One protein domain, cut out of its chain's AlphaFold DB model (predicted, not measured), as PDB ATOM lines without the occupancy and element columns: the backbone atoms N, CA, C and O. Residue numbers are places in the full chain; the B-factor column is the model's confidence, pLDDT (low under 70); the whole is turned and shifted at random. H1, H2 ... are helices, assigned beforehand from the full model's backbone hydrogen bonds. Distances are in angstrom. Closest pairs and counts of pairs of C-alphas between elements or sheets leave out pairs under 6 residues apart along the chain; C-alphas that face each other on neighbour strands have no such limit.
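Overview. This is residues 353 to 421 of the 426 residues of an uncharacterized protein of Candidatus Melainabacteria bacterium (UniProt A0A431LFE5). A long helix, H2, has the shorter H1 packed on it at a steep angle, while H3 folds back beside its other end, so that H2 and H3 form a loose U with a narrow gap between them. H1 sits on residues 380 to 388 of H2, and the residues after H3 trail on from its end. The printed part has 69 residues with three named helices, in the order H1, H2, H3, and no named strand; its class is all helix. It is compact, with a radius of gyration of the C-alphas of 12.0 A and spans of 36 by 26 by 17 A.

Along the chain. H1 holds residues 359 to 369, begins at C-alpha 359 at (130.105, 3.389, -185.949) and is 15.1 A long from first to last C-alpha. H2, residues 377 to 395, measures 26.5 A. H3, residues 401 to 412, measures 16.3 A and ends at C-alpha 412 at (147.403, 5.677, -186.533).

Arrangement. H1 and H2 touch, H2 with residues 380 to 388 alone; the closest C-alphas, of Tyr 359 and Ser 384, are 5.0 A apart. They run opposite ways at a steep tilt of 65 degrees. H2 and H3 are close but not clearly touching, with the closest C-alphas, of Ala 390 and Leu 407, 6.7 A apart. They run opposite ways at a shallow tilt of 9 degrees. H1 and H3 are apart. In H1, H2 and H3 every O i to N i+4 pair is within hydrogen-bond range.

Size, cuts and confidence. The two C-alphas farthest apart, of Asp 374 and Gly 397, are 35.7 A apart. The printed part has no cut. The link from H1 to H2 is short and that from H2 to H3 is tight. Mean pLDDT of the printed part is 70.8; residue 390 and residues 392 to 421 are under 70.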
ATOM      1  N   VAL A 353     133.431   4.511-192.994       74.94
ATOM      2  CA  VAL A 353     132.154   3.978-192.501       74.94
ATOM      3  C   VAL A 353     131.232   3.753-193.700       74.94
ATOM      4  O   VAL A 353     130.944   4.684-194.456       74.94
ATOM      5  N   GLY A 354     130.789   2.512-193.897       76.38
ATOM      6  CA  GLY A 354     129.902   2.144-194.993       76.38
ATOM      7  C   GLY A 354     128.552   2.861-194.914       76.38
ATOM      8  O   GLY A 354     128.066   3.239-193.848       76.38
ATOM      9  N   LYS A 355     127.888   3.041-196.059       76.06
ATOM     10  CA  LYS A 355     126.544   3.633-196.090       76.06
ATOM     11  C   LYS A 355     125.561   2.725-195.338       76.06
ATOM     12  O   LYS A 355     125.294   1.615-195.784       76.06
ATOM     13  N   GLY A 356     125.009   3.216-194.228       76.69
ATOM     14  CA  GLY A 356     124.106   2.447-193.357       76.69
ATOM     15  C   GLY A 356     124.818   1.605-192.293       76.69
ATOM     16  O   GLY A 356     124.151   0.940-191.505       76.69
ATOM     17  N   GLU A 357     126.149   1.655-192.237       84.00
ATOM     18  CA  GLU A 357     126.934   1.036-191.176       84.00
ATOM     19  C   GLU A 357     126.918   1.913-189.917       84.00
ATOM     20  O   GLU A 357     127.076   3.135-189.985       84.00
ATOM     21  N   SER A 358     126.717   1.296-188.750       87.31
ATOM     22  CA  SER A 358     126.862   1.999-187.476       87.31
ATOM     23  C   SER A 358     128.343   2.135-187.113       87.31
ATOM     24  O   SER A 358     129.149   1.259-187.421       87.31
ATOM     25  N   TYR A 359     128.717   3.198-186.399       84.38
ATOM     26  CA  TYR A 359     130.105   3.389-185.949       84.38
ATOM     27  C   TYR A 359     130.616   2.245-185.074       84.38
ATOM     28  O   TYR A 359     131.796   1.922-185.137       84.38
ATOM     29  N   ALA A 360     129.723   1.611-184.309       84.38
ATOM     30  CA  ALA A 360     130.041   0.418-183.538       84.38
ATOM     31  C   ALA A 360     130.470  -0.734-184.450       84.38
ATOM     32  O   ALA A 360     131.497  -1.352-184.214       84.38
ATOM     33  N   HIS A 361     129.741  -0.968-185.539       85.56
ATOM     34  CA  HIS A 361     130.061  -2.051-186.460       85.56
ATOM     35  C   HIS A 361     131.337  -1.775-187.274       85.56
ATOM     36  O   HIS A 361     132.166  -2.663-187.466       85.56
ATOM     37  N   ALA A 362     131.557  -0.514-187.662       84.19
ATOM     38  CA  ALA A 362     132.807  -0.094-188.292       84.19
ATOM     39  C   ALA A 362     134.013  -0.244-187.339       84.19
ATOM     40  O   ALA A 362     135.085  -0.677-187.762       84.19
ATOM     41  N   ALA A 363     133.834   0.059-186.049       85.50
ATOM     42  CA  ALA A 363     134.856  -0.125-185.024       85.50
ATOM     43  C   ALA A 363     135.169  -1.609-184.771       85.50
ATOM     44  O   ALA A 363     136.342  -1.969-184.703       85.50
ATOM     45  N   GLU A 364     134.153  -2.477-184.702       87.19
ATOM     46  CA  GLU A 364     134.339  -3.936-184.610       87.19
ATOM     47  C   GLU A 364     135.158  -4.465-185.791       87.19
ATOM     48  O   GLU A 364     136.101  -5.237-185.599       87.19
ATOM     49  N   ARG A 365     134.845  -4.016-187.015       86.50
ATOM     50  CA  ARG A 365     135.597  -4.402-188.215       86.50
ATOM     51  C   ARG A 365     137.059  -3.963-188.134       86.50
ATOM     52  O   ARG A 365     137.933  -4.771-188.432       86.50
ATOM     53  N   LEU A 366     137.332  -2.721-187.729       83.25
ATOM     54  CA  LEU A 366     138.703  -2.213-187.597       83.25
ATOM     55  C   LEU A 366     139.503  -2.968-186.537       83.25
ATOM     56  O   LEU A 366     140.626  -3.377-186.804       83.25
ATOM     57  N   LEU A 367     138.915  -3.214-185.369       83.38
ATOM     58  CA  LEU A 367     139.561  -3.983-184.307       83.38
ATOM     59  C   LEU A 367     139.857  -5.419-184.761       83.38
ATOM     60  O   LEU A 367     140.961  -5.921-184.564       83.38
ATOM     61  N   THR A 368     138.914  -6.042-185.469       83.56
ATOM     62  CA  THR A 368     139.105  -7.381-186.044       83.56
ATOM     63  C   THR A 368     140.234  -7.396-187.079       83.56
ATOM     64  O   THR A 368     141.067  -8.302-187.060       83.56
ATOM     65  N   LEU A 369     140.299  -6.389-187.959       78.50
ATOM     66  CA  LEU A 369     141.372  -6.244-188.950       78.50
ATOM     67  C   LEU A 369     142.736  -5.956-188.305       78.50
ATOM     68  O   LEU A 369     143.749  -6.404-188.827       78.50
ATOM     69  N   ALA A 370     142.763  -5.284-187.152       76.12
ATOM     70  CA  ALA A 370     143.962  -5.097-186.331       76.12
ATOM     71  C   ALA A 370     144.403  -6.372-185.583       76.12
ATOM     72  O   ALA A 370     145.349  -6.340-184.796       76.12
ATOM     73  N   GLY A 371     143.698  -7.494-185.776       80.62
ATOM     74  CA  GLY A 371     143.973  -8.759-185.099       80.62
ATOM     75  C   GLY A 371     143.477  -8.814-183.651       80.62
ATOM     76  O   GLY A 371     143.776  -9.778-182.942       80.62
ATOM     77  N   HIS A 372     142.698  -7.828-183.196       80.00
ATOM     78  CA  HIS A 372     142.049  -7.859-181.889       80.00
ATOM     79  C   HIS A 372     140.782  -8.717-181.979       80.00
ATOM     80  O   HIS A 372     139.733  -8.258-182.424       80.00
ATOM     81  N   LYS A 373     140.886  -9.989-181.575       76.75
ATOM     82  CA  LYS A 373     139.742 -10.920-181.522       76.75
ATOM     83  C   LYS A 373     138.888 -10.748-180.263       76.75
ATOM     84  O   LYS A 373     137.684 -10.964-180.326       76.75
ATOM     85  N   ASP A 374     139.505 -10.302-179.169       83.25
ATOM     86  CA  ASP A 374     138.867 -10.087-177.869       83.25
ATOM     87  C   ASP A 374     139.054  -8.625-177.437       83.25
ATOM     88  O   ASP A 374     139.962  -8.295-176.675       83.25
ATOM     89  N   PHE A 375     138.227  -7.724-177.968       83.44
ATOM     90  CA  PHE A 375     138.228  -6.310-177.583       83.44
ATOM     91  C   PHE A 375     137.200  -6.029-176.482       83.44
ATOM     92  O   PHE A 375     136.077  -6.539-176.467       83.44
ATOM     93  N   SER A 376     137.578  -5.174-175.540       88.06
ATOM     94  CA  SER A 376     136.711  -4.706-174.468       88.06
ATOM     95  C   SER A 376     135.637  -3.744-174.987       88.06
ATOM     96  O   SER A 376     135.801  -3.039-175.984       88.06
ATOM     97  N   ARG A 377     134.531  -3.621-174.239       86.50
ATOM     98  CA  ARG A 377     133.516  -2.580-174.499       86.50
ATOM     99  C   ARG A 377     134.096  -1.162-174.467       86.50
ATOM    100  O   ARG A 377     133.534  -0.278-175.107       86.50
ATOM    101  N   ALA A 378     135.167  -0.939-173.704       83.12
ATOM    102  CA  ALA A 378     135.829   0.358-173.622       83.12
ATOM    103  C   ALA A 378     136.574   0.680-174.924       83.12
ATOM    104  O   ALA A 378     136.371   1.758-175.475       83.12
ATOM    105  N   GLU A 379     137.341  -0.274-175.457       79.62
ATOM    106  CA  GLU A 379     138.049  -0.128-176.737       79.62
ATOM    107  C   GLU A 379     137.071   0.061-177.894       79.62
ATOM    108  O   GLU A 379     137.237   0.970-178.707       79.62
ATOM    109  N   LEU A 380     135.989  -0.723-177.921       86.19
ATOM    110  CA  LEU A 380     134.959  -0.571-178.941       86.19
ATOM    111  C   LEU A 380     134.321   0.824-178.905       86.19
ATOM    112  O   LEU A 380     134.110   1.442-179.950       86.19
ATOM    113  N   LYS A 381     134.023   1.338-177.704       86.31
ATOM    114  CA  LYS A 381     133.431   2.668-177.522       86.31
ATOM    115  C   LYS A 381     134.391   3.779-177.945       86.31
ATOM    116  O   LYS A 381     133.944   4.733-178.574       86.31
ATOM    117  N   GLU A 382     135.675   3.637-177.633       82.81
ATOM    118  CA  GLU A 382     136.712   4.599-178.009       82.81
ATOM    119  C   GLU A 382     136.884   4.670-179.530       82.81
ATOM    120  O   GLU A 382     136.738   5.740-180.119       82.81
ATOM    121  N   VAL A 383     137.072   3.526-180.198       82.00
ATOM    122  CA  VAL A 383     137.214   3.478-181.665       82.00
ATOM    123  C   VAL A 383     135.939   3.974-182.358       82.00
ATOM    124  O   VAL A 383     136.009   4.750-183.312       82.00
ATOM    125  N   SER A 384     134.760   3.619-181.842       83.75
ATOM    126  CA  SER A 384     133.481   4.132-182.360       83.75
ATOM    127  C   SER A 384     133.365   5.650-182.226       83.75
ATOM    128  O   SER A 384     132.858   6.315-183.131       83.75
ATOM    129  N   HIS A 385     133.817   6.213-181.100       81.81
ATOM    130  CA  HIS A 385     133.799   7.654-180.870       81.81
ATOM    131  C   HIS A 385     134.745   8.379-181.830       81.81
ATOM    132  O   HIS A 385     134.345   9.367-182.446       81.81
ATOM    133  N   GLN A 386     135.951   7.848-182.031       77.31
ATOM    134  CA  GLN A 386     136.926   8.398-182.973       77.31
ATOM    135  C   GLN A 386     136.400   8.379-184.417       77.31
ATOM    136  O   GLN A 386     136.493   9.391-185.112       77.31
ATOM    137  N   LEU A 387     135.760   7.284-184.847       78.75
ATOM    138  CA  LEU A 387     135.104   7.199-186.159       78.75
ATOM    139  C   LEU A 387     133.922   8.166-186.301       78.75
ATOM    140  O   LEU A 387     133.711   8.736-187.371       78.75
ATOM    141  N   TRP A 388     133.151   8.384-185.235       82.25
ATOM    142  CA  TRP A 388     132.075   9.373-185.251       82.25
ATOM    143  C   TRP A 388     132.622  10.795-185.396       82.25
ATOM    144  O   TRP A 388     132.160  11.538-186.260       82.25
ATOM    145  N   VAL A 389     133.648  11.164-184.620       75.00
ATOM    146  CA  VAL A 389     134.320  12.470-184.746       75.00
ATOM    147  C   VAL A 389     134.888  12.649-186.158       75.00
ATOM    148  O   VAL A 389     134.752  13.723-186.747       75.00
ATOM    149  N   ALA A 390     135.461  11.588-186.731       69.44
ATOM    150  CA  ALA A 390     135.948  11.548-188.106       69.44
ATOM    151  C   ALA A 390     134.881  11.876-189.144       69.44
ATOM    152  O   ALA A 390     135.071  12.755-189.988       69.44
ATOM    153  N   ASP A 391     133.753  11.177-189.075       72.44
ATOM    154  CA  ASP A 391     132.673  11.323-190.039       72.44
ATOM    155  C   ASP A 391     131.948  12.667-189.893       72.44
ATOM    156  O   ASP A 391     131.638  13.308-190.896       72.44
ATOM    157  N   GLN A 392     131.755  13.166-188.665       68.88
ATOM    158  CA  GLN A 392     131.198  14.506-188.441       68.88
ATOM    159  C   GLN A 392     132.087  15.598-189.045       68.88
ATOM    160  O   GLN A 392     131.586  16.507-189.709       68.88
ATOM    161  N   ARG A 393     133.412  15.484-188.887       64.31
ATOM    162  CA  ARG A 393     134.360  16.423-189.500       64.31
ATOM    163  C   ARG A 393     134.391  16.302-191.031       64.31
ATOM    164  O   ARG A 393     134.579  17.313-191.693       64.31
ATOM    165  N   ARG A 394     134.150  15.112-191.604       63.41
ATOM    166  CA  ARG A 394     133.990  14.909-193.064       63.41
ATOM    167  C   ARG A 394     132.691  15.499-193.616       63.41
ATOM    168  O   ARG A 394     132.695  16.054-194.711       63.41
ATOM    169  N   LYS A 395     131.580  15.369-192.887       64.50
ATOM    170  CA  LYS A 395     130.254  15.856-193.309       64.50
ATOM    171  C   LYS A 395     130.097  17.376-193.197       64.50
ATOM    172  O   LYS A 395     129.253  17.935-193.888       64.50
ATOM    173  N   GLY A 396     130.914  18.038-192.377       57.78
ATOM    174  CA  GLY A 396     130.921  19.497-192.200       57.78
ATOM    175  C   GLY A 396     131.505  20.320-193.362       57.78
ATOM    176  O   GLY A 396     131.553  21.541-193.252       57.78
ATOM    177  N   GLY A 397     131.937  19.687-194.458       47.84
ATOM    178  CA  GLY A 397     132.624  20.322-195.592       47.84
ATOM    179  C   GLY A 397     134.010  19.715-195.824       47.84
ATOM    180  O   GLY A 397     134.506  18.986-194.967       47.84
ATOM    181  N   GLU A 398     134.616  19.965-196.994       42.72
ATOM    182  CA  GLU A 398     135.915  19.390-197.376       42.72
ATOM    183  C   GLU A 398     136.944  19.553-196.255       42.72
ATOM    184  O   GLU A 398     137.417  20.655-195.974       42.72
ATOM    185  N   LEU A 399     137.307  18.433-195.622       43.66
ATOM    186  CA  LEU A 399     138.441  18.397-194.711       43.66
ATOM    187  C   LEU A 399     139.649  18.969-195.451       43.66
ATOM    188  O   LEU A 399     140.094  18.394-196.455       43.66
ATOM    189  N   ARG A 400     140.198  20.071-194.933       45.56
ATOM    190  CA  ARG A 400     141.483  20.599-195.396       45.56
ATOM    191  C   ARG A 400     142.523  19.481-195.289       45.56
ATOM    192  O   ARG A 400     142.435  18.640-194.392       45.56
ATOM    193  N   VAL A 401     143.509  19.452-196.187       42.25
ATOM    194  CA  VAL A 401     144.524  18.378-196.257       42.25
ATOM    195  C   VAL A 401     145.157  18.094-194.883       42.25
ATOM    196  O   VAL A 401     145.291  16.931-194.510       42.25
ATOM    197  N   GLY A 402     145.409  19.130-194.073       39.25
ATOM    198  CA  GLY A 402     145.921  18.991-192.701       39.25
ATOM    199  C   GLY A 402     144.958  18.322-191.710       39.25
ATOM    200  O   GLY A 402     145.383  17.548-190.859       39.25
ATOM    201  N   GLN A 403     143.646  18.526-191.850       40.12
ATOM    202  CA  GLN A 403     142.642  17.892-190.986       40.12
ATOM    203  C   GLN A 403     142.417  16.420-191.343       40.12
ATOM    204  O   GLN A 403     142.134  15.620-190.453       40.12
ATOM    205  N   LYS A 404     142.579  16.043-192.623       46.81
ATOM    206  CA  LYS A 404     142.654  14.628-193.025       46.81
ATOM    207  C   LYS A 404     143.870  13.962-192.382       46.81
ATOM    208  O   LYS A 404     143.724  12.883-191.821       46.81
ATOM    209  N   LEU A 405     145.017  14.648-192.399       45.53
ATOM    210  CA  LEU A 405     146.264  14.165-191.810       45.53
ATOM    211  C   LEU A 405     146.154  13.964-190.296       45.53
ATOM    212  O   LEU A 405     146.507  12.902-189.812       45.53
ATOM    213  N   ASN A 406     145.619  14.940-189.556       49.25
ATOM    214  CA  ASN A 406     145.473  14.851-188.096       49.25
ATOM    215  C   ASN A 406     144.532  13.721-187.667       49.25
ATOM    216  O   ASN A 406     144.698  13.104-186.618       49.25
ATOM    217  N   LEU A 407     143.519  13.450-188.483       52.38
ATOM    218  CA  LEU A 407     142.554  12.410-188.195       52.38
ATOM    219  C   LEU A 407     143.101  11.014-188.515       52.38
ATOM    220  O   LEU A 407     142.892  10.088-187.737       52.38
ATOM    221  N   ASP A 408     143.860  10.904-189.604       56.16
ATOM    222  CA  ASP A 408     144.652   9.722-189.939       56.16
ATOM    223  C   ASP A 408     145.736   9.471-188.873       56.16
ATOM    224  O   ASP A 408     145.876   8.358-188.388       56.16
ATOM    225  N   LEU A 409     146.409  10.517-188.380       54.75
ATOM    226  CA  LEU A 409     147.374  10.455-187.274       54.75
ATOM    227  C   LEU A 409     146.744   9.996-185.960       54.75
ATOM    228  O   LEU A 409     147.323   9.160-185.283       54.75
ATOM    229  N   ASN A 410     145.563  10.490-185.590       59.75
ATOM    230  CA  ASN A 410     144.897  10.046-184.362       59.75
ATOM    231  C   ASN A 410     144.457   8.578-184.434       59.75
ATOM    232  O   ASN A 410     144.529   7.870-183.433       59.75
ATOM    233  N   LEU A 411     144.045   8.110-185.615       62.75
ATOM    234  CA  LEU A 411     143.720   6.702-185.842       62.75
ATOM    235  C   LEU A 411     144.987   5.832-185.885       62.75
ATOM    236  O   LEU A 411     144.989   4.757-185.295       62.75
ATOM    237  N   ARG A 412     146.077   6.323-186.489       59.97
ATOM    238  CA  ARG A 412     147.403   5.677-186.533       59.97
ATOM    239  C   ARG A 412     148.078   5.593-185.166       59.97
ATOM    240  O   ARG A 412     148.698   4.585-184.847       59.97
ATOM    241  N   ASN A 413     147.922   6.627-184.344       60.69
ATOM    242  CA  ASN A 413     148.498   6.722-183.001       60.69
ATOM    243  C   ASN A 413     147.623   6.059-181.929       60.69
ATOM    244  O   ASN A 413     148.023   5.985-180.765       60.69
ATOM    245  N   ASN A 414     146.425   5.588-182.288       69.06
ATOM    246  CA  ASN A 414     145.627   4.779-181.385       69.06
ATOM    247  C   ASN A 414     146.370   3.460-181.149       69.06
ATOM    248  O   ASN A 414     146.506   2.655-182.063       69.06
ATOM    249  N   GLN A 415     146.831   3.224-179.919       68.75
ATOM    250  CA  GLN A 415     147.614   2.034-179.559       68.75
ATOM    251  C   GLN A 415     146.918   0.711-179.913       68.75
ATOM    252  O   GLN A 415     147.589  -0.283-180.170       68.75
ATOM    253  N   VAL A 416     145.583   0.702-179.950       68.44
ATOM    254  CA  VAL A 416     144.775  -0.470-180.314       68.44
ATOM    255  C   VAL A 416     144.752  -0.681-181.830       68.44
ATOM    256  O   VAL A 416     144.675  -1.808-182.305       68.44
ATOM    257  N   LEU A 417     144.844   0.399-182.609       67.19
ATOM    258  CA  LEU A 417     144.875   0.341-184.069       67.19
ATOM    259  C   LEU A 417     146.296   0.381-184.637       67.19
ATOM    260  O   LEU A 417     146.454   0.090-185.811       67.19
ATOM    261  N   ALA A 418     147.331   0.673-183.844       67.88
ATOM    262  CA  ALA A 418     148.722   0.785-184.298       67.88
ATOM    263  C   ALA A 418     149.181  -0.430-185.131       67.88
ATOM    264  O   ALA A 418     149.836  -0.275-186.160       67.88
ATOM    265  N   LYS A 419     148.707  -1.635-184.780       66.12
ATOM    266  CA  LYS A 419     148.981  -2.878-185.521       66.12
ATOM    267  C   LYS A 419     148.470  -2.893-186.966       66.12
ATOM    268  O   LYS A 419     149.055  -3.579-187.795       66.12
ATOM    269  N   LEU A 420     147.413  -2.143-187.291       65.06
ATOM    270  CA  LEU A 420     146.953  -1.960-188.678       65.06
ATOM    271  C   LEU A 420     147.961  -1.179-189.528       65.06
ATOM    272  O   LEU A 420     147.908  -1.268-190.751       65.06
ATOM    273  N   PHE A 421     148.832  -0.394-188.894       64.69
ATOM    274  CA  PHE A 421     149.702   0.579-189.551       64.69
ATOM    275  C   PHE A 421     151.184   0.206-189.504       64.69
ATOM    276  O   PHE A 421     151.950   0.719-190.315       64.69
TER     277      PHE A 421